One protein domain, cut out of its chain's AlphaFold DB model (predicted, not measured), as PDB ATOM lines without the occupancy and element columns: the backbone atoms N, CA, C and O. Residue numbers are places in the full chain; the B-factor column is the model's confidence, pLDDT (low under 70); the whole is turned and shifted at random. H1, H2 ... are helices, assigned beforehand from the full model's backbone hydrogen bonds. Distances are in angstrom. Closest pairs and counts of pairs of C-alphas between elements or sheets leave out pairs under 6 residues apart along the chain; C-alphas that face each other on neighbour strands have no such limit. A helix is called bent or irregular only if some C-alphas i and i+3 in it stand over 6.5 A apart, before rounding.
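This is residues 2 to 131 of the 131 residues of an uncharacterized protein of Pelagibaculum spongiae (UniProt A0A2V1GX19). A long straight helix, H1, sticks out with residues 2 to 25 from a compact head of crossed helices. In the head, H4 is the middle piece, with the end of H1, the bent helix H2, H5 and H6 packed round it. The printed part has 130 residues with six named helices, H1 to H6 in chain order, and no named strand: all helix. It is loose, with a radius of gyration of the C-alphas of 19.7 A, and spans 70 by 34 by 22 A, the length made by H1.

H1, residues 2 to 40, runs 56.7 A from C-alpha 2 at (168.978, 231.831, 189.528). H2, residues 45 to 69, was assigned as one helix by its hydrogen bonds but is bent, C-alphas 54 and 57 being 8.7 A apart; its arms are H2a, 45 to 54, and H2b, 57 to 69. H3 is residues 71 to 74, H4 78 to 98, 30.3 A long, and H5 102 to 110. H6, residues 115 to 129, ends at C-alpha 129 (220.607, 239.194, 235.802).

H4 is the hub. Its residues 78 to 87 touch residues 29 to 37 of H1 at a steep tilt of 44 degrees; the closest C-alphas, of Ala 33 and Pro 79, are 4.1 A apart. H2b touches H4 about perpendicular, at 79 degrees, closest at the C-alphas of Ala 63 and Leu 81, 5.4 A. H5 touches H4 by Ser 104 and Tyr 97, closest C-alphas 5.4 A; H6 by Ile 118 and Cys 94, 5.7 A. H5 and H6 are apart. Except in H3, too short for one, every O i to N i+4 pair is within hydrogen-bond range.

The C-alphas of Leu 2 and Thr 130 are farthest apart, 73.3 A. The printed part has no cut, and its links are tight. Residues 20 to 24 and 129 to 131 have pLDDT under 70.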
ATOM      1  N   LEU A   2     169.273 230.961 188.369       71.56
ATOM      2  CA  LEU A   2     168.978 231.831 189.528       71.56
ATOM      3  C   LEU A   2     169.455 231.267 190.887       71.56
ATOM      4  O   LEU A   2     170.074 231.979 191.666       71.56
ATOM      5  N   LYS A   3     169.245 229.967 191.147       75.12
ATOM      6  CA  LYS A   3     169.697 229.301 192.388       75.12
ATOM      7  C   LYS A   3     171.224 229.305 192.564       75.12
ATOM      8  O   LYS A   3     171.701 229.412 193.684       75.12
ATOM      9  N   LEU A   4     171.976 229.226 191.462       76.62
ATOM     10  CA  LEU A   4     173.441 229.313 191.472       76.62
ATOM     11  C   LEU A   4     173.900 230.739 191.791       76.62
ATOM     12  O   LEU A   4     174.788 230.917 192.614       76.62
ATOM     13  N   ILE A   5     173.253 231.751 191.209       82.62
ATOM     14  CA  ILE A   5     173.550 233.164 191.491       82.62
ATOM     15  C   ILE A   5     173.289 233.484 192.969       82.62
ATOM     16  O   ILE A   5     174.148 234.057 193.631       82.62
ATOM     17  N   VAL A   6     172.150 233.044 193.517       83.56
ATOM     18  CA  VAL A   6     171.826 233.221 194.945       83.56
ATOM     19  C   VAL A   6     172.842 232.505 195.843       83.56
ATOM     20  O   VAL A   6     173.259 233.064 196.854       83.56
ATOM     21  N   PHE A   7     173.297 231.309 195.455       85.62
ATOM     22  CA  PHE A   7     174.339 230.579 196.180       85.62
ATOM     23  C   PHE A   7     175.677 231.338 196.199       85.62
ATOM     24  O   PHE A   7     176.257 231.520 197.267       85.62
ATOM     25  N   PHE A   8     176.137 231.859 195.057       85.81
ATOM     26  CA  PHE A   8     177.373 232.651 194.991       85.81
ATOM     27  C   PHE A   8     177.296 233.938 195.821       85.81
ATOM     28  O   PHE A   8     178.256 234.276 196.513       85.81
ATOM     29  N   VAL A   9     176.150 234.626 195.806       86.81
ATOM     30  CA  VAL A   9     175.931 235.832 196.622       86.81
ATOM     31  C   VAL A   9     175.947 235.497 198.118       86.81
ATOM     32  O   VAL A   9     176.576 236.215 198.897       86.81
ATOM     33  N   ALA A  10     175.335 234.383 198.527       83.88
ATOM     34  CA  ALA A  10     175.366 233.927 199.916       83.88
ATOM     35  C   ALA A  10     176.795 233.575 200.375       83.88
ATOM     36  O   ALA A  10     177.229 234.026 201.436       83.88
ATOM     37  N   CYS A  11     177.560 232.840 199.560       86.94
ATOM     38  CA  CYS A  11     178.961 232.523 199.851       86.94
ATOM     39  C   CYS A  11     179.835 233.783 199.954       86.94
ATOM     40  O   CYS A  11     180.647 233.891 200.874       86.94
ATOM     41  N   TRP A  12     179.645 234.753 199.054       89.38
ATOM     42  CA  TRP A  12     180.343 236.041 199.103       89.38
ATOM     43  C   TRP A  12     180.054 236.793 200.406       89.38
ATOM     44  O   TRP A  12     180.965 237.341 201.031       89.38
ATOM     45  N   PHE A  13     178.795 236.815 200.842       85.81
ATOM     46  CA  PHE A  13     178.401 237.510 202.064       85.81
ATOM     47  C   PHE A  13     179.024 236.870 203.312       85.81
ATOM     48  O   PHE A  13     179.626 237.565 204.129       85.81
ATOM     49  N   ILE A  14     178.982 235.536 203.408       85.00
ATOM     50  CA  ILE A  14     179.614 234.781 204.504       85.00
ATOM     51  C   ILE A  14     181.128 235.029 204.536       85.00
ATOM     52  O   ILE A  14     181.686 235.298 205.601       85.00
ATOM     53  N   TYR A  15     181.791 235.011 203.376       84.88
ATOM     54  CA  TYR A  15     183.223 235.299 203.276       84.88
ATOM     55  C   TYR A  15     183.579 236.692 203.824       84.88
ATOM     56  O   TYR A  15     184.539 236.830 204.584       84.88
ATOM     57  N   ASN A  16     182.788 237.721 203.498       79.31
ATOM     58  CA  ASN A  16     183.023 239.078 204.002       79.31
ATOM     59  C   ASN A  16     182.842 239.180 205.522       79.31
ATOM     60  O   ASN A  16     183.650 239.834 206.181       79.31
ATOM     61  N   ILE A  17     181.848 238.489 206.092       77.88
ATOM     62  CA  ILE A  17     181.655 238.433 207.551       77.88
ATOM     63  C   ILE A  17     182.864 237.772 208.225       77.88
ATOM     64  O   ILE A  17     183.435 238.334 209.161       77.88
ATOM     65  N   MET A  18     183.309 236.614 207.724       76.56
ATOM     66  CA  MET A  18     184.477 235.911 208.273       76.56
ATOM     67  C   MET A  18     185.749 236.764 208.197       76.56
ATOM     68  O   MET A  18     186.524 236.810 209.154       76.56
ATOM     69  N   LYS A  19     185.946 237.479 207.084       70.25
ATOM     70  CA  LYS A  19     187.065 238.411 206.902       70.25
ATOM     71  C   LYS A  19     187.004 239.592 207.880       70.25
ATOM     72  O   LYS A  19     188.040 240.024 208.384       70.25
ATOM     73  N   GLY A  20     185.812 240.106 208.183       57.12
ATOM     74  CA  GLY A  20     185.626 241.164 209.182       57.12
ATOM     75  C   GLY A  20     185.982 240.714 210.605       57.12
ATOM     76  O   GLY A  20     186.686 241.421 211.331       57.12
ATOM     77  N   ILE A  21     185.568 239.504 210.987       66.69
ATOM     78  CA  ILE A  21     185.863 238.921 212.309       66.69
ATOM     79  C   ILE A  21     187.366 238.656 212.476       66.69
ATOM     80  O   ILE A  21     187.948 238.965 213.515       66.69
ATOM     81  N   SER A  22     188.032 238.119 211.452       60.56
ATOM     82  CA  SER A  22     189.479 237.882 211.527       60.56
ATOM     83  C   SER A  22     190.274 239.187 211.621       60.56
ATOM     84  O   SER A  22     191.247 239.269 212.373       60.56
ATOM     85  N   THR A  23     189.831 240.228 210.913       67.81
ATOM     86  CA  THR A  23     190.471 241.548 210.931       67.81
ATOM     87  C   THR A  23     190.330 242.226 212.295       67.81
ATOM     88  O   THR A  23     191.323 242.715 212.828       67.81
ATOM     89  N   SER A  24     189.135 242.215 212.893       68.50
ATOM     90  CA  SER A  24     188.897 242.800 214.225       68.50
ATOM     91  C   SER A  24     189.716 242.105 215.315       68.50
ATOM     92  O   SER A  24     190.434 242.773 216.057       68.50
ATOM     93  N   ARG A  25     189.735 240.767 215.332       70.62
ATOM     94  CA  ARG A  25     190.568 239.992 216.266       70.62
ATOM     95  C   ARG A  25     192.064 240.279 216.099       70.62
ATOM     96  O   ARG A  25     192.792 240.381 217.080       70.62
ATOM     97  N   SER A  26     192.535 240.424 214.859       73.12
ATOM     98  CA  SER A  26     193.931 240.786 214.572       73.12
ATOM     99  C   SER A  26     194.281 242.185 215.097       73.12
ATOM    100  O   SER A  26     195.350 242.390 215.672       73.12
ATOM    101  N   GLN A  27     193.360 243.146 214.966       80.12
ATOM    102  CA  GLN A  27     193.539 244.493 215.508       80.12
ATOM    103  C   GLN A  27     193.585 244.502 217.039       80.12
ATOM    104  O   GLN A  27     194.402 245.225 217.608       80.12
ATOM    105  N   GLU A  28     192.750 243.707 217.708       85.56
ATOM    106  CA  GLU A  28     192.794 243.549 219.168       85.56
ATOM    107  C   GLU A  28     194.128 242.961 219.628       85.56
ATOM    108  O   GLU A  28     194.779 243.542 220.495       85.56
ATOM    109  N   ILE A  29     194.601 241.899 218.964       86.81
ATOM    110  CA  ILE A  29     195.915 241.300 219.237       86.81
ATOM    111  C   ILE A  29     197.032 242.339 219.085       86.81
ATOM    112  O   ILE A  29     197.912 242.429 219.938       86.81
ATOM    113  N   GLY A  30     197.001 243.141 218.017       88.00
ATOM    114  CA  GLY A  30     198.006 244.176 217.773       88.00
ATOM    115  C   GLY A  30     197.984 245.303 218.812       88.00
ATOM    116  O   GLY A  30     199.045 245.798 219.202       88.00
ATOM    117  N   LYS A  31     196.796 245.702 219.284       92.00
ATOM    118  CA  LYS A  31     196.637 246.708 220.347       92.00
ATOM    119  C   LYS A  31     197.160 246.196 221.684       92.00
ATOM    120  O   LYS A  31     197.891 246.914 222.360       92.00
ATOM    121  N   GLU A  32     196.827 244.960 222.038       94.56
ATOM    122  CA  GLU A  32     197.289 244.335 223.275       94.56
ATOM    123  C   GLU A  32     198.810 244.118 223.250       94.56
ATOM    124  O   GLU A  32     199.496 244.487 224.199       94.56
ATOM    125  N   ALA A  33     199.367 243.638 222.132       95.06
ATOM    126  CA  ALA A  33     200.815 243.483 221.966       95.06
ATOM    127  C   ALA A  33     201.549 244.817 222.144       95.06
ATOM    128  O   ALA A  33     202.572 244.887 222.825       95.06
ATOM    129  N   ARG A  34     200.994 245.893 221.574       96.25
ATOM    130  CA  ARG A  34     201.523 247.250 221.720       96.25
ATOM    131  C   ARG A  34     201.492 247.712 223.169       96.25
ATOM    132  O   ARG A  34     202.477 248.269 223.644       96.25
ATOM    133  N   HIS A  35     200.372 247.491 223.856       96.94
ATOM    134  CA  HIS A  35     200.230 247.845 225.261       96.94
ATOM    135  C   HIS A  35     201.274 247.129 226.122       96.94
ATOM    136  O   HIS A  35     201.967 247.796 226.883       96.94
ATOM    137  N   ILE A  36     201.434 245.813 225.951       96.94
ATOM    138  CA  ILE A  36     202.421 245.014 226.692       96.94
ATOM    139  C   ILE A  36     203.842 245.512 226.389       96.94
ATOM    140  O   ILE A  36     204.596 245.823 227.306       96.94
ATOM    141  N   ALA A  37     204.209 245.654 225.110       96.38
ATOM    142  CA  ALA A  37     205.566 246.043 224.727       96.38
ATOM    143  C   ALA A  37     205.960 247.426 225.274       96.38
ATOM    144  O   ALA A  37     207.057 247.595 225.798       96.38
ATOM    145  N   ILE A  38     205.067 248.412 225.174       96.12
ATOM    146  CA  ILE A  38     205.359 249.790 225.591       96.12
ATOM    147  C   ILE A  38     205.214 249.951 227.105       96.12
ATOM    148  O   ILE A  38     206.064 250.567 227.737       96.12
ATOM    149  N   SER A  39     204.143 249.422 227.696       95.81
ATOM    150  CA  SER A  39     203.789 249.729 229.089       95.81
ATOM    151  C   SER A  39     204.456 248.776 230.074       95.81
ATOM    152  O   SER A  39     204.908 249.215 231.125       95.81
ATOM    153  N   GLU A  40     204.545 247.485 229.740       94.12
ATOM    154  CA  GLU A  40     205.153 246.481 230.625       94.12
ATOM    155  C   GLU A  40     206.656 246.345 230.363       94.12
ATOM    156  O   GLU A  40     207.439 246.279 231.306       94.12
ATOM    157  N   PHE A  41     207.075 246.333 229.093       93.69
ATOM    158  CA  PHE A  41     208.490 246.160 228.732       93.69
ATOM    159  C   PHE A  41     209.228 247.470 228.453       93.69
ATOM    160  O   PHE A  41     210.436 247.447 228.235       93.69
ATOM    161  N   SER A  42     208.547 248.619 228.505       94.50
ATOM    162  CA  SER A  42     209.145 249.944 228.261       94.50
ATOM    163  C   SER A  42     209.835 250.085 226.899       94.50
ATOM    164  O   SER A  42     210.728 250.914 226.741       94.50
ATOM    165  N   VAL A  43     209.420 249.304 225.895       96.62
ATOM    166  CA  VAL A  43     209.932 249.453 224.530       96.62
ATOM    167  C   VAL A  43     209.519 250.831 223.998       96.62
ATOM    168  O   VAL A  43     208.330 251.166 224.039       96.62
ATOM    169  N   PRO A  44     210.450 251.632 223.444       97.19
ATOM    170  CA  PRO A  44     210.111 252.920 222.858       97.19
ATOM    171  C   PRO A  44     209.053 252.791 221.760       97.19
ATOM    172  O   PRO A  44     209.134 251.924 220.885       97.19
ATOM    173  N   VAL A  45     208.075 253.701 221.757       96.62
ATOM    174  CA  VAL A  45     206.952 253.678 220.803       96.62
ATOM    175  C   VAL A  45     207.438 253.684 219.352       96.62
ATOM    176  O   VAL A  45     206.914 252.939 218.524       96.62
ATOM    177  N   ALA A  46     208.458 254.493 219.051       96.56
ATOM    178  CA  ALA A  46     209.066 254.564 217.726       96.56
ATOM    179  C   ALA A  46     209.668 253.216 217.302       96.56
ATOM    180  O   ALA A  46     209.444 252.770 216.177       96.56
ATOM    181  N   TYR A  47     210.342 252.519 218.223       97.50
ATOM    182  CA  TYR A  47     210.920 251.201 217.970       97.50
ATOM    183  C   TYR A  47     209.844 250.152 217.685       97.50
ATOM    184  O   TYR A  47     209.927 249.431 216.690       97.50
ATOM    185  N   TYR A  48     208.801 250.103 218.521       97.00
ATOM    186  CA  TYR A  48     207.674 249.193 218.316       97.00
ATOM    187  C   TYR A  48     207.002 249.431 216.959       97.00
ATOM    188  O   TYR A  48     206.780 248.493 216.192       97.00
ATOM    189  N   ASN A  49     206.699 250.693 216.641       95.69
ATOM    190  CA  ASN A  49     206.048 251.045 215.385       95.69
ATOM    191  C   ASN A  49     206.919 250.672 214.182       95.69
ATOM    192  O   ASN A  49     206.400 250.102 213.228       95.69
ATOM    193  N   ASN A  50     208.228 250.926 214.242       96.00
ATOM    194  CA  ASN A  50     209.161 250.520 213.195       96.00
ATOM    195  C   ASN A  50     209.167 248.997 212.992       96.00
ATOM    196  O   ASN A  50     209.042 248.519 211.866       96.00
ATOM    197  N   ALA A  51     209.234 248.222 214.081       94.12
ATOM    198  CA  ALA A  51     209.221 246.762 214.018       94.12
ATOM    199  C   ALA A  51     207.928 246.214 213.389       94.12
ATOM    200  O   ALA A  51     207.977 245.306 212.558       94.12
ATOM    201  N   ILE A  52     206.770 246.775 213.741       92.69
ATOM    202  CA  ILE A  52     205.480 246.336 213.197       92.69
ATOM    203  C   ILE A  52     205.281 246.801 211.751       92.69
ATOM    204  O   ILE A  52     204.835 246.017 210.922       92.69
ATOM    205  N   LEU A  53     205.596 248.050 211.413       90.75
ATOM    206  CA  LEU A  53     205.335 248.574 210.069       90.75
ATOM    207  C   LEU A  53     206.264 247.959 209.021       90.75
ATOM    208  O   LEU A  53     205.812 247.634 207.927       90.75
ATOM    209  N   ASN A  54     207.533 247.753 209.374       91.25
ATOM    210  CA  ASN A  54     208.553 247.342 208.412       91.25
ATOM    211  C   ASN A  54     208.897 245.849 208.497       91.25
ATOM    212  O   ASN A  54     209.399 245.280 207.527       91.25
ATOM    213  N   HIS A  55     208.620 245.186 209.628       91.38
ATOM    214  CA  HIS A  55     209.141 243.840 209.899       91.38
ATOM    215  C   HIS A  55     208.130 242.867 210.532       91.38
ATOM    216  O   HIS A  55     208.539 241.834 211.066       91.38
ATOM    217  N   ILE A  56     206.816 243.122 210.444       90.38
ATOM    218  CA  ILE A  56     205.789 242.280 211.090       90.38
ATOM    219  C   ILE A  56     205.906 240.784 210.768       90.38
ATOM    220  O   ILE A  56     205.726 239.951 211.653       90.38
ATOM    221  N   GLU A  57     206.231 240.415 209.530       91.69
ATOM    222  CA  GLU A  57     206.354 239.002 209.151       91.69
ATOM    223  C   GLU A  57     207.569 238.332 209.807       91.69
ATOM    224  O   GLU A  57     207.490 237.176 210.223       91.69
ATOM    225  N   HIS A  58     208.671 239.065 209.984       92.00
ATOM    226  CA  HIS A  58     209.826 238.581 210.738       92.00
ATOM    227  C   HIS A  58     209.494 238.454 212.225       92.00
ATOM    228  O   HIS A  58     209.823 237.439 212.836       92.00
ATOM    229  N   VAL A  59     208.770 239.430 212.784       94.12
ATOM    230  CA  VAL A  59     208.305 239.396 214.178       94.12
ATOM    231  C   VAL A  59     207.423 238.174 214.428       94.12
ATOM    232  O   VAL A  59     207.649 237.447 215.388       94.12
ATOM    233  N   LYS A  60     206.457 237.883 213.547       93.31
ATOM    234  CA  LYS A  60     205.593 236.697 213.675       93.31
ATOM    235  C   LYS A  60     206.384 235.392 213.616       93.31
ATOM    236  O   LYS A  60     206.134 234.499 214.420       93.31
ATOM    237  N   LYS A  61     207.333 235.278 212.680       94.44
ATOM    238  CA  LYS A  61     208.187 234.087 212.552       94.44
ATOM    239  C   LYS A  61     209.051 233.879 213.794       94.44
ATOM    240  O   LYS A  61     209.103 232.769 214.310       94.44
ATOM    241  N   ALA A  62     209.673 234.938 214.304       93.06
ATOM    242  CA  ALA A  62     210.473 234.870 215.522       93.06
ATOM    243  C   ALA A  62     209.613 234.570 216.767       93.06
ATOM    244  O   ALA A  62     210.017 233.773 217.607       93.06
ATOM    245  N   ALA A  63     208.400 235.123 216.856       93.62
ATOM    246  CA  ALA A  63     207.446 234.805 217.918       93.62
ATOM    247  C   ALA A  63     207.021 233.329 217.899       93.62
ATOM    248  O   ALA A  63     206.924 232.699 218.954       93.62
ATOM    249  N   LEU A  64     206.793 232.766 216.708       93.94
ATOM    250  CA  LEU A  64     206.494 231.344 216.548       93.94
ATOM    251  C   LEU A  64     207.688 230.480 216.969       93.94
ATOM    252  O   LEU A  64     207.521 229.557 217.756       93.94
ATOM    253  N   PHE A  65     208.893 230.841 216.522       92.69
ATOM    254  CA  PHE A  65     210.122 230.149 216.902       92.69
ATOM    255  C   PHE A  65     210.334 230.141 218.424       92.69
ATOM    256  O   PHE A  65     210.593 229.089 218.999       92.69
ATOM    257  N   LEU A  66     210.142 231.280 219.103       87.88
ATOM    258  CA  LEU A  66     210.225 231.359 220.569       87.88
ATOM    259  C   LEU A  66     209.234 230.414 221.255       87.88
ATOM    260  O   LEU A  66     209.590 229.738 222.216       87.88
ATOM    261  N   LYS A  67     207.999 230.347 220.749       91.12
ATOM    262  CA  LYS A  67     206.952 229.469 221.287       91.12
ATOM    263  C   LYS A  67     207.305 227.983 221.155       91.12
ATOM    264  O   LYS A  67     206.892 227.186 221.996       91.12
ATOM    265  N   GLU A  68     208.012 227.611 220.091       91.81
ATOM    266  CA  GLU A  68     208.396 226.227 219.800       91.81
ATOM    267  C   GLU A  68     209.639 225.781 220.580       91.81
ATOM    268  O   GLU A  68     209.696 224.634 221.021       91.81
ATOM    269  N   GLN A  69     210.610 226.679 220.772       87.50
ATOM    270  CA  GLN A  69     211.939 226.341 221.291       87.50
ATOM    271  C   GLN A  69     212.062 226.368 222.816       87.50
ATOM    272  O   GLN A  69     212.866 225.618 223.364       87.50
ATOM    273  N   ASP A  70     211.303 227.217 223.512       82.00
ATOM    274  CA  ASP A  70     211.431 227.376 224.963       82.00
ATOM    275  C   ASP A  70     210.069 227.199 225.653       82.00
ATOM    276  O   ASP A  70     209.084 227.897 225.379       82.00
ATOM    277  N   ASP A  71     210.026 226.237 226.579       85.31
ATOM    278  CA  ASP A  71     208.840 225.865 227.350       85.31
ATOM    279  C   ASP A  71     208.222 227.063 228.092       85.31
ATOM    280  O   ASP A  71     207.000 227.115 228.261       85.31
ATOM    281  N   LYS A  72     209.028 228.070 228.466       85.81
ATOM    282  CA  LYS A  72     208.557 229.310 229.106       85.81
ATOM    283  C   LYS A  72     207.603 230.103 228.216       85.81
ATOM    284  O   LYS A  72     206.708 230.779 228.724       85.81
ATOM    285  N   PHE A  73     207.767 230.023 226.896       87.06
ATOM    286  CA  PHE A  73     206.983 230.794 225.931       87.06
ATOM    287  C   PHE A  73     205.831 229.986 225.319       87.06
ATOM    288  O   PHE A  73     204.889 230.572 224.775       87.06
ATOM    289  N   ARG A  74     205.833 228.651 225.457       87.25
ATOM    290  CA  ARG A  74     204.836 227.757 224.843       87.25
ATOM    291  C   ARG A  74     203.392 228.127 225.187       87.25
ATOM    292  O   ARG A  74     202.530 228.100 224.308       87.25
ATOM    293  N   ASN A  75     203.130 228.541 226.426       89.19
ATOM    294  CA  ASN A  75     201.780 228.854 226.913       89.19
ATOM    295  C   ASN A  75     201.401 230.338 226.813       89.19
ATOM    296  O   ASN A  75     200.293 230.715 227.193       89.19
ATOM    297  N   LEU A  76     202.288 231.193 226.302       90.25
ATOM    298  CA  LEU A  76     201.992 232.614 226.182       90.25
ATOM    299  C   LEU A  76     200.984 232.888 225.061       90.25
ATOM    300  O   LEU A  76     200.959 232.216 224.018       90.25
ATOM    301  N   SER A  77     200.164 233.915 225.288       92.38
ATOM    302  CA  SER A  77     199.253 234.455 224.287       92.38
ATOM    303  C   SER A  77     200.042 235.087 223.136       92.38
ATOM    304  O   SER A  77     201.160 235.573 223.313       92.38
ATOM    305  N   TRP A  78     199.451 235.107 221.939       92.12
ATOM    306  CA  TRP A  78     200.052 235.756 220.768       92.12
ATOM    307  C   TRP A  78     200.468 237.217 221.007       92.12
ATOM    308  O   TRP A  78     201.597 237.553 220.650       92.12
ATOM    309  N   PRO A  79     199.640 238.077 221.638       94.19
ATOM    310  CA  PRO A  79     200.042 239.441 221.969       94.19
ATOM    311  C   PRO A  79     201.324 239.506 222.801       94.19
ATOM    312  O   PRO A  79     202.233 240.276 222.492       94.19
ATOM    313  N   ARG A  80     201.427 238.651 223.825       94.62
ATOM    314  CA  ARG A  80     202.581 238.615 224.723       94.62
ATOM    315  C   ARG A  80     203.820 238.037 224.039       94.62
ATOM    316  O   ARG A  80     204.906 238.549 224.274       94.62
ATOM    317  N   LEU A  81     203.667 237.049 223.153       94.81
ATOM    318  CA  LEU A  81     204.763 236.540 222.317       94.81
ATOM    319  C   LEU A  81     205.323 237.626 221.396       94.81
ATOM    320  O   LEU A  81     206.528 237.841 221.378       94.81
ATOM    321  N   ILE A  82     204.454 238.353 220.687       95.50
ATOM    322  CA  ILE A  82     204.858 239.458 219.803       95.50
ATOM    323  C   ILE A  82     205.590 240.543 220.599       95.50
ATOM    324  O   ILE A  82     206.660 240.993 220.188       95.50
ATOM    325  N   ALA A  83     205.040 240.937 221.750       96.38
ATOM    326  CA  ALA A  83     205.665 241.922 222.622       96.38
ATOM    327  C   ALA A  83     207.051 241.463 223.102       96.38
ATOM    328  O   ALA A  83     208.001 242.242 223.046       96.38
ATOM    329  N   TRP A  84     207.188 240.195 223.502       95.31
ATOM    330  CA  TRP A  84     208.467 239.601 223.899       95.31
ATOM    331  C   TRP A  84     209.483 239.573 222.765       95.31
ATOM    332  O   TRP A  84     210.643 239.901 222.988       95.31
ATOM    333  N   THR A  85     209.069 239.216 221.550       95.75
ATOM    334  CA  THR A  85     209.957 239.213 220.382       95.75
ATOM    335  C   THR A  85     210.499 240.607 220.091       95.75
ATOM    336  O   THR A  85     211.700 240.772 219.892       95.75
ATOM    337  N   ILE A  86     209.627 241.619 220.091       97.12
ATOM    338  CA  ILE A  86     210.036 243.005 219.837       97.12
ATOM    339  C   ILE A  86     210.940 243.508 220.962       97.12
ATOM    340  O   ILE A  86     211.951 244.147 220.683       97.12
ATOM    341  N   TYR A  87     210.611 243.194 222.214       96.38
ATOM    342  CA  TYR A  87     211.441 243.544 223.361       96.38
ATOM    343  C   TYR A  87     212.820 242.873 223.307       96.38
ATOM    344  O   TYR A  87     213.829 243.546 223.495       96.38
ATOM    345  N   GLY A  88     212.886 241.581 222.982       94.25
ATOM    346  CA  GLY A  88     214.147 240.858 222.825       94.25
ATOM    347  C   GLY A  88     215.036 241.484 221.751       94.25
ATOM    348  O   GLY A  88     216.207 241.746 222.007       94.25
ATOM    349  N   ALA A  89     214.463 241.810 220.589       95.38
ATOM    350  CA  ALA A  89     215.183 242.500 219.520       95.38
ATOM    351  C   ALA A  89     215.616 243.922 219.918       95.38
ATOM    352  O   ALA A  89     216.698 244.359 219.552       95.38
ATOM    353  N   TYR A  90     214.777 244.662 220.650       96.94
ATOM    354  CA  TYR A  90     215.137 245.986 221.169       96.94
ATOM    355  C   TYR A  90     216.328 245.910 222.126       96.94
ATOM    356  O   TYR A  90     217.279 246.674 221.991       96.94
ATOM    357  N   ARG A  91     216.294 244.959 223.062       95.56
ATOM    358  CA  ARG A  91     217.374 244.744 224.024       95.56
ATOM    359  C   ARG A  91     218.677 244.358 223.328       95.56
ATOM    360  O   ARG A  91     219.722 244.882 223.699       95.56
ATOM    361  N   ASP A  92     218.614 243.470 222.340       95.38
ATOM    362  CA  ASP A  92     219.786 243.094 221.548       95.38
ATOM    363  C   ASP A  92     220.374 244.312 220.818       95.38
ATOM    364  O   ASP A  92     221.566 244.574 220.926       95.38
ATOM    365  N   ASP A  93     219.543 245.152 220.193       96.44
ATOM    366  CA  ASP A  93     220.020 246.388 219.563       96.44
ATOM    367  C   ASP A  93     220.633 247.381 220.568       96.44
ATOM    368  O   ASP A  93     221.628 248.033 220.253       96.44
ATOM    369  N   CYS A  94     220.095 247.488 221.788       96.19
ATOM    370  CA  CYS A  94     220.710 248.286 222.856       96.19
ATOM    371  C   CYS A  94     222.109 247.766 223.222       96.19
ATOM    372  O   CYS A  94     223.038 248.550 223.423       96.19
ATOM    373  N   GLU A  95     222.273 246.446 223.294       95.31
ATOM    374  CA  GLU A  95     223.562 245.797 223.540       95.31
ATOM    375  C   GLU A  95     224.540 246.052 222.386       95.31
ATOM    376  O   GLU A  95     225.673 246.479 222.611       95.31
ATOM    377  N   GLN A  96     224.093 245.896 221.141       95.81
ATOM    378  CA  GLN A  96     224.886 246.202 219.948       95.81
ATOM    379  C   GLN A  96     225.300 247.680 219.892       95.81
ATOM    380  O   GLN A  96     226.447 247.990 219.565       95.81
ATOM    381  N   TYR A  97     224.411 248.599 220.278       94.50
ATOM    382  CA  TYR A  97     224.730 250.021 220.408       94.50
ATOM    383  C   TYR A  97     225.850 250.263 221.424       94.50
ATOM    384  O   TYR A  97     226.779 251.020 221.137       94.50
ATOM    385  N   ARG A  98     225.816 249.583 222.581       93.50
ATOM    386  CA  ARG A  98     226.880 249.659 223.598       93.50
ATOM    387  C   ARG A  98     228.241 249.229 223.044       93.50
ATOM    388  O   ARG A  98     229.254 249.806 223.430       93.50
ATOM    389  N   TYR A  99     228.267 248.255 222.135       94.00
ATOM    390  CA  TYR A  99     229.487 247.801 221.460       94.00
ATOM    391  C   TYR A  99     229.895 248.654 220.250       94.00
ATOM    392  O   TYR A  99     230.888 248.344 219.594       94.00
ATOM    393  N   GLY A 100     229.168 249.733 219.950       92.81
ATOM    394  CA  GLY A 100     229.489 250.627 218.840       92.81
ATOM    395  C   GLY A 100     229.079 250.091 217.468       92.81
ATOM    396  O   GLY A 100     229.697 250.448 216.467       92.81
ATOM    397  N   ASN A 101     228.070 249.216 217.398       95.75
ATOM    398  CA  ASN A 101     227.571 248.707 216.126       95.75
ATOM    399  C   ASN A 101     226.889 249.838 215.323       95.75
ATOM    400  O   ASN A 101     225.864 250.364 215.775       95.75
ATOM    401  N   PRO A 102     227.389 250.183 214.120       94.44
ATOM    402  CA  PRO A 102     226.862 251.303 213.343       94.44
ATOM    403  C   PRO A 102     225.419 251.077 212.872       94.44
ATOM    404  O   PRO A 102     224.677 252.036 212.687       94.44
ATOM    405  N   ILE A 103     224.983 249.823 212.704       94.69
ATOM    406  CA  ILE A 103     223.614 249.507 212.269       94.69
ATOM    407  C   ILE A 103     222.614 249.899 213.361       94.69
ATOM    408  O   ILE A 103     221.640 250.600 213.085       94.69
ATOM    409  N   SER A 104     222.865 249.481 214.602       94.38
ATOM    410  CA  SER A 104     221.991 249.795 215.737       94.38
ATOM    411  C   SER A 104     222.073 251.281 216.112       94.38
ATOM    412  O   SER A 104     221.055 251.864 216.476       94.38
ATOM    413  N   GLN A 105     223.240 251.922 215.954       94.75
ATOM    414  CA  GLN A 105     223.399 253.376 216.111       94.75
ATOM    415  C   GLN A 105     222.527 254.162 215.131       94.75
ATOM    416  O   GLN A 105     221.653 254.902 215.576       94.75
ATOM    417  N   ASN A 106     222.682 253.922 213.826       95.81
ATOM    418  CA  ASN A 106     221.891 254.599 212.796       95.81
ATOM    419  C   ASN A 106     220.390 254.359 212.999       95.81
ATOM    420  O   ASN A 106     219.591 255.286 212.941       95.81
ATOM    421  N   LYS A 107     219.998 253.121 213.325       95.12
ATOM    422  CA  LYS A 107     218.599 252.784 213.602       95.12
ATOM    423  C   LYS A 107     218.035 253.576 214.782       95.12
ATOM    424  O   LYS A 107     216.890 254.014 214.723       95.12
ATOM    425  N   PHE A 108     218.784 253.734 215.873       97.00
ATOM    426  CA  PHE A 108     218.309 254.521 217.011       97.00
ATOM    427  C   PHE A 108     218.271 256.018 216.715       97.00
ATOM    428  O   PHE A 108     217.325 256.676 217.149       97.00
ATOM    429  N   GLU A 109     219.224 256.534 215.941       96.12
ATOM    430  CA  GLU A 109     219.210 257.916 215.456       96.12
ATOM    431  C   GLU A 109     217.979 258.192 214.583       96.12
ATOM    432  O   GLU A 109     217.211 259.105 214.891       96.12
ATOM    433  N   ASP A 110     217.705 257.344 213.587       96.06
ATOM    434  CA  ASP A 110     216.533 257.452 212.703       96.06
ATOM    435  C   ASP A 110     215.210 257.442 213.486       96.06
ATOM    436  O   ASP A 110     214.240 258.127 213.149       96.06
ATOM    437  N   LEU A 111     215.164 256.664 214.570       96.12
ATOM    438  CA  LEU A 111     213.994 256.535 215.437       96.12
ATOM    439  C   LEU A 111     213.933 257.591 216.549       96.12
ATOM    440  O   LEU A 111     212.989 257.564 217.343       96.12
ATOM    441  N   ASN A 112     214.896 258.517 216.605       96.75
ATOM    442  CA  ASN A 112     215.046 259.528 217.657       96.75
ATOM    443  C   ASN A 112     215.070 258.929 219.078       96.75
ATOM    444  O   ASN A 112     214.507 259.485 220.025       96.75
ATOM    445  N   ILE A 113     215.708 257.769 219.239       95.50
ATOM    446  CA  ILE A 113     215.873 257.102 220.532       95.50
ATOM    447  C   ILE A 113     217.195 257.556 221.144       95.50
ATOM    448  O   ILE A 113     218.278 257.221 220.676       95.50
ATOM    449  N   THR A 114     217.095 258.333 222.217       94.38
ATOM    450  CA  THR A 114     218.254 258.945 222.876       94.38
ATOM    451  C   THR A 114     219.119 257.929 223.631       94.38
ATOM    452  O   THR A 114     218.607 256.936 224.160       94.38
ATOM    453  N   SER A 115     220.410 258.229 223.787       90.94
ATOM    454  CA  SER A 115     221.366 257.397 224.535       90.94
ATOM    455  C   SER A 115     220.985 257.188 226.005       90.94
ATOM    456  O   SER A 115     221.313 256.149 226.580       90.94
ATOM    457  N   GLN A 116     220.251 258.126 226.613       94.25
ATOM    458  CA  GLN A 116     219.735 258.005 227.978       94.25
ATOM    459  C   GLN A 116     218.723 256.858 228.096       94.25
ATOM    460  O   GLN A 116     218.814 256.055 229.024       94.25
ATOM    461  N   ILE A 117     217.803 256.739 227.133       93.44
ATOM    462  CA  ILE A 117     216.815 255.649 227.085       93.44
ATOM    463  C   ILE A 117     217.540 254.304 226.941       93.44
ATOM    464  O   ILE A 117     217.285 253.383 227.715       93.44
ATOM    465  N   ILE A 118     218.504 254.218 226.021       94.38
ATOM    466  CA  ILE A 118     219.298 253.000 225.785       94.38
ATOM    467  C   ILE A 118     220.061 252.592 227.054       94.38
ATOM    468  O   ILE A 118     220.039 251.433 227.461       94.38
ATOM    469  N   SER A 119     220.691 253.557 227.722       92.81
ATOM    470  CA  SER A 119     221.462 253.320 228.945       92.81
ATOM    471  C   SER A 119     220.578 252.847 230.101       92.81
ATOM    472  O   SER A 119     220.965 251.936 230.834       92.81
ATOM    473  N   SER A 120     219.372 253.410 230.237       92.81
ATOM    474  CA  SER A 120     218.400 252.969 231.244       92.81
ATOM    475  C   SER A 120     217.957 251.517 231.028       92.81
ATOM    476  O   SER A 120     217.854 250.757 231.993       92.81
ATOM    477  N   GLU A 121     217.790 251.098 229.769       93.00
ATOM    478  CA  GLU A 121     217.453 249.718 229.421       93.00
ATOM    479  C   GLU A 121     218.586 248.754 229.786       93.00
ATOM    480  O   GLU A 121     218.363 247.744 230.453       93.00
ATOM    481  N   LEU A 122     219.818 249.088 229.398       91.69
ATOM    482  CA  LEU A 122     220.999 248.271 229.680       91.69
ATOM    483  C   LEU A 122     221.219 248.092 231.189       91.69
ATOM    484  O   LEU A 122     221.537 246.993 231.649       91.69
ATOM    485  N   GLN A 123     221.000 249.149 231.975       91.56
ATOM    486  CA  GLN A 123     221.084 249.082 233.433       91.56
ATOM    487  C   GLN A 123     219.983 248.195 234.026       91.56
ATOM    488  O   GLN A 123     220.266 247.345 234.872       91.56
ATOM    489  N   ARG A 124     218.737 248.351 233.566       88.00
ATOM    490  CA  ARG A 124     217.605 247.515 233.989       88.00
ATOM    491  C   ARG A 124     217.862 246.036 233.702       88.00
ATOM    492  O   ARG A 124     217.629 245.189 234.562       88.00
ATOM    493  N   ALA A 125     218.383 245.735 232.516       81.62
ATOM    494  CA  ALA A 125     218.727 244.383 232.104       81.62
ATOM    495  C   ALA A 125     219.854 243.776 232.957       81.62
ATOM    496  O   ALA A 125     219.777 242.600 233.306       81.62
ATOM    497  N   HIS A 126     220.867 244.568 233.321       81.50
ATOM    498  CA  HIS A 126     221.951 244.123 234.198       81.50
ATOM    499  C   HIS A 126     221.436 243.746 235.596       81.50
ATOM    500  O   HIS A 126     221.733 242.655 236.084       81.50
ATOM    501  N   LEU A 127     220.589 244.592 236.193       79.44
ATOM    502  CA  LEU A 127     219.996 244.341 237.512       79.44
ATOM    503  C   LEU A 127     219.124 243.078 237.541       79.44
ATOM    504  O   LEU A 127     219.127 242.350 238.529       79.44
ATOM    505  N   ALA A 128     218.412 242.789 236.449       75.31
ATOM    506  CA  ALA A 128     217.593 241.585 236.322       75.31
ATOM    507  C   ALA A 128     218.410 240.283 236.214       75.31
ATOM    508  O   ALA A 128     217.851 239.206 236.394       75.31
ATOM    509  N   THR A 129     219.709 240.363 235.901       66.44
ATOM    510  CA  THR A 129     220.607 239.194 235.802       66.44
ATOM    511  C   THR A 129     221.449 238.936 237.052       66.44
ATOM    512  O   THR A 129     222.070 237.883 237.149       66.44
ATOM    513  N   THR A 130     221.500 239.885 237.991       57.28
ATOM    514  CA  THR A 130     222.311 239.806 239.223       57.28
ATOM    515  C   THR A 130     221.525 239.372 240.468       57.28
ATOM    516  O   THR A 130     222.100 239.326 241.554       57.28
ATOM    517  N   LEU A 131     220.229 239.087 240.318       46.44
ATOM    518  CA  LEU A 131     219.327 238.542 241.342       46.44
ATOM    519  C   LEU A 131     219.057 237.061 241.063       46.44
ATOM    520  O   LEU A 131     218.962 236.301 242.049       46.44
TER     521      LEU A 131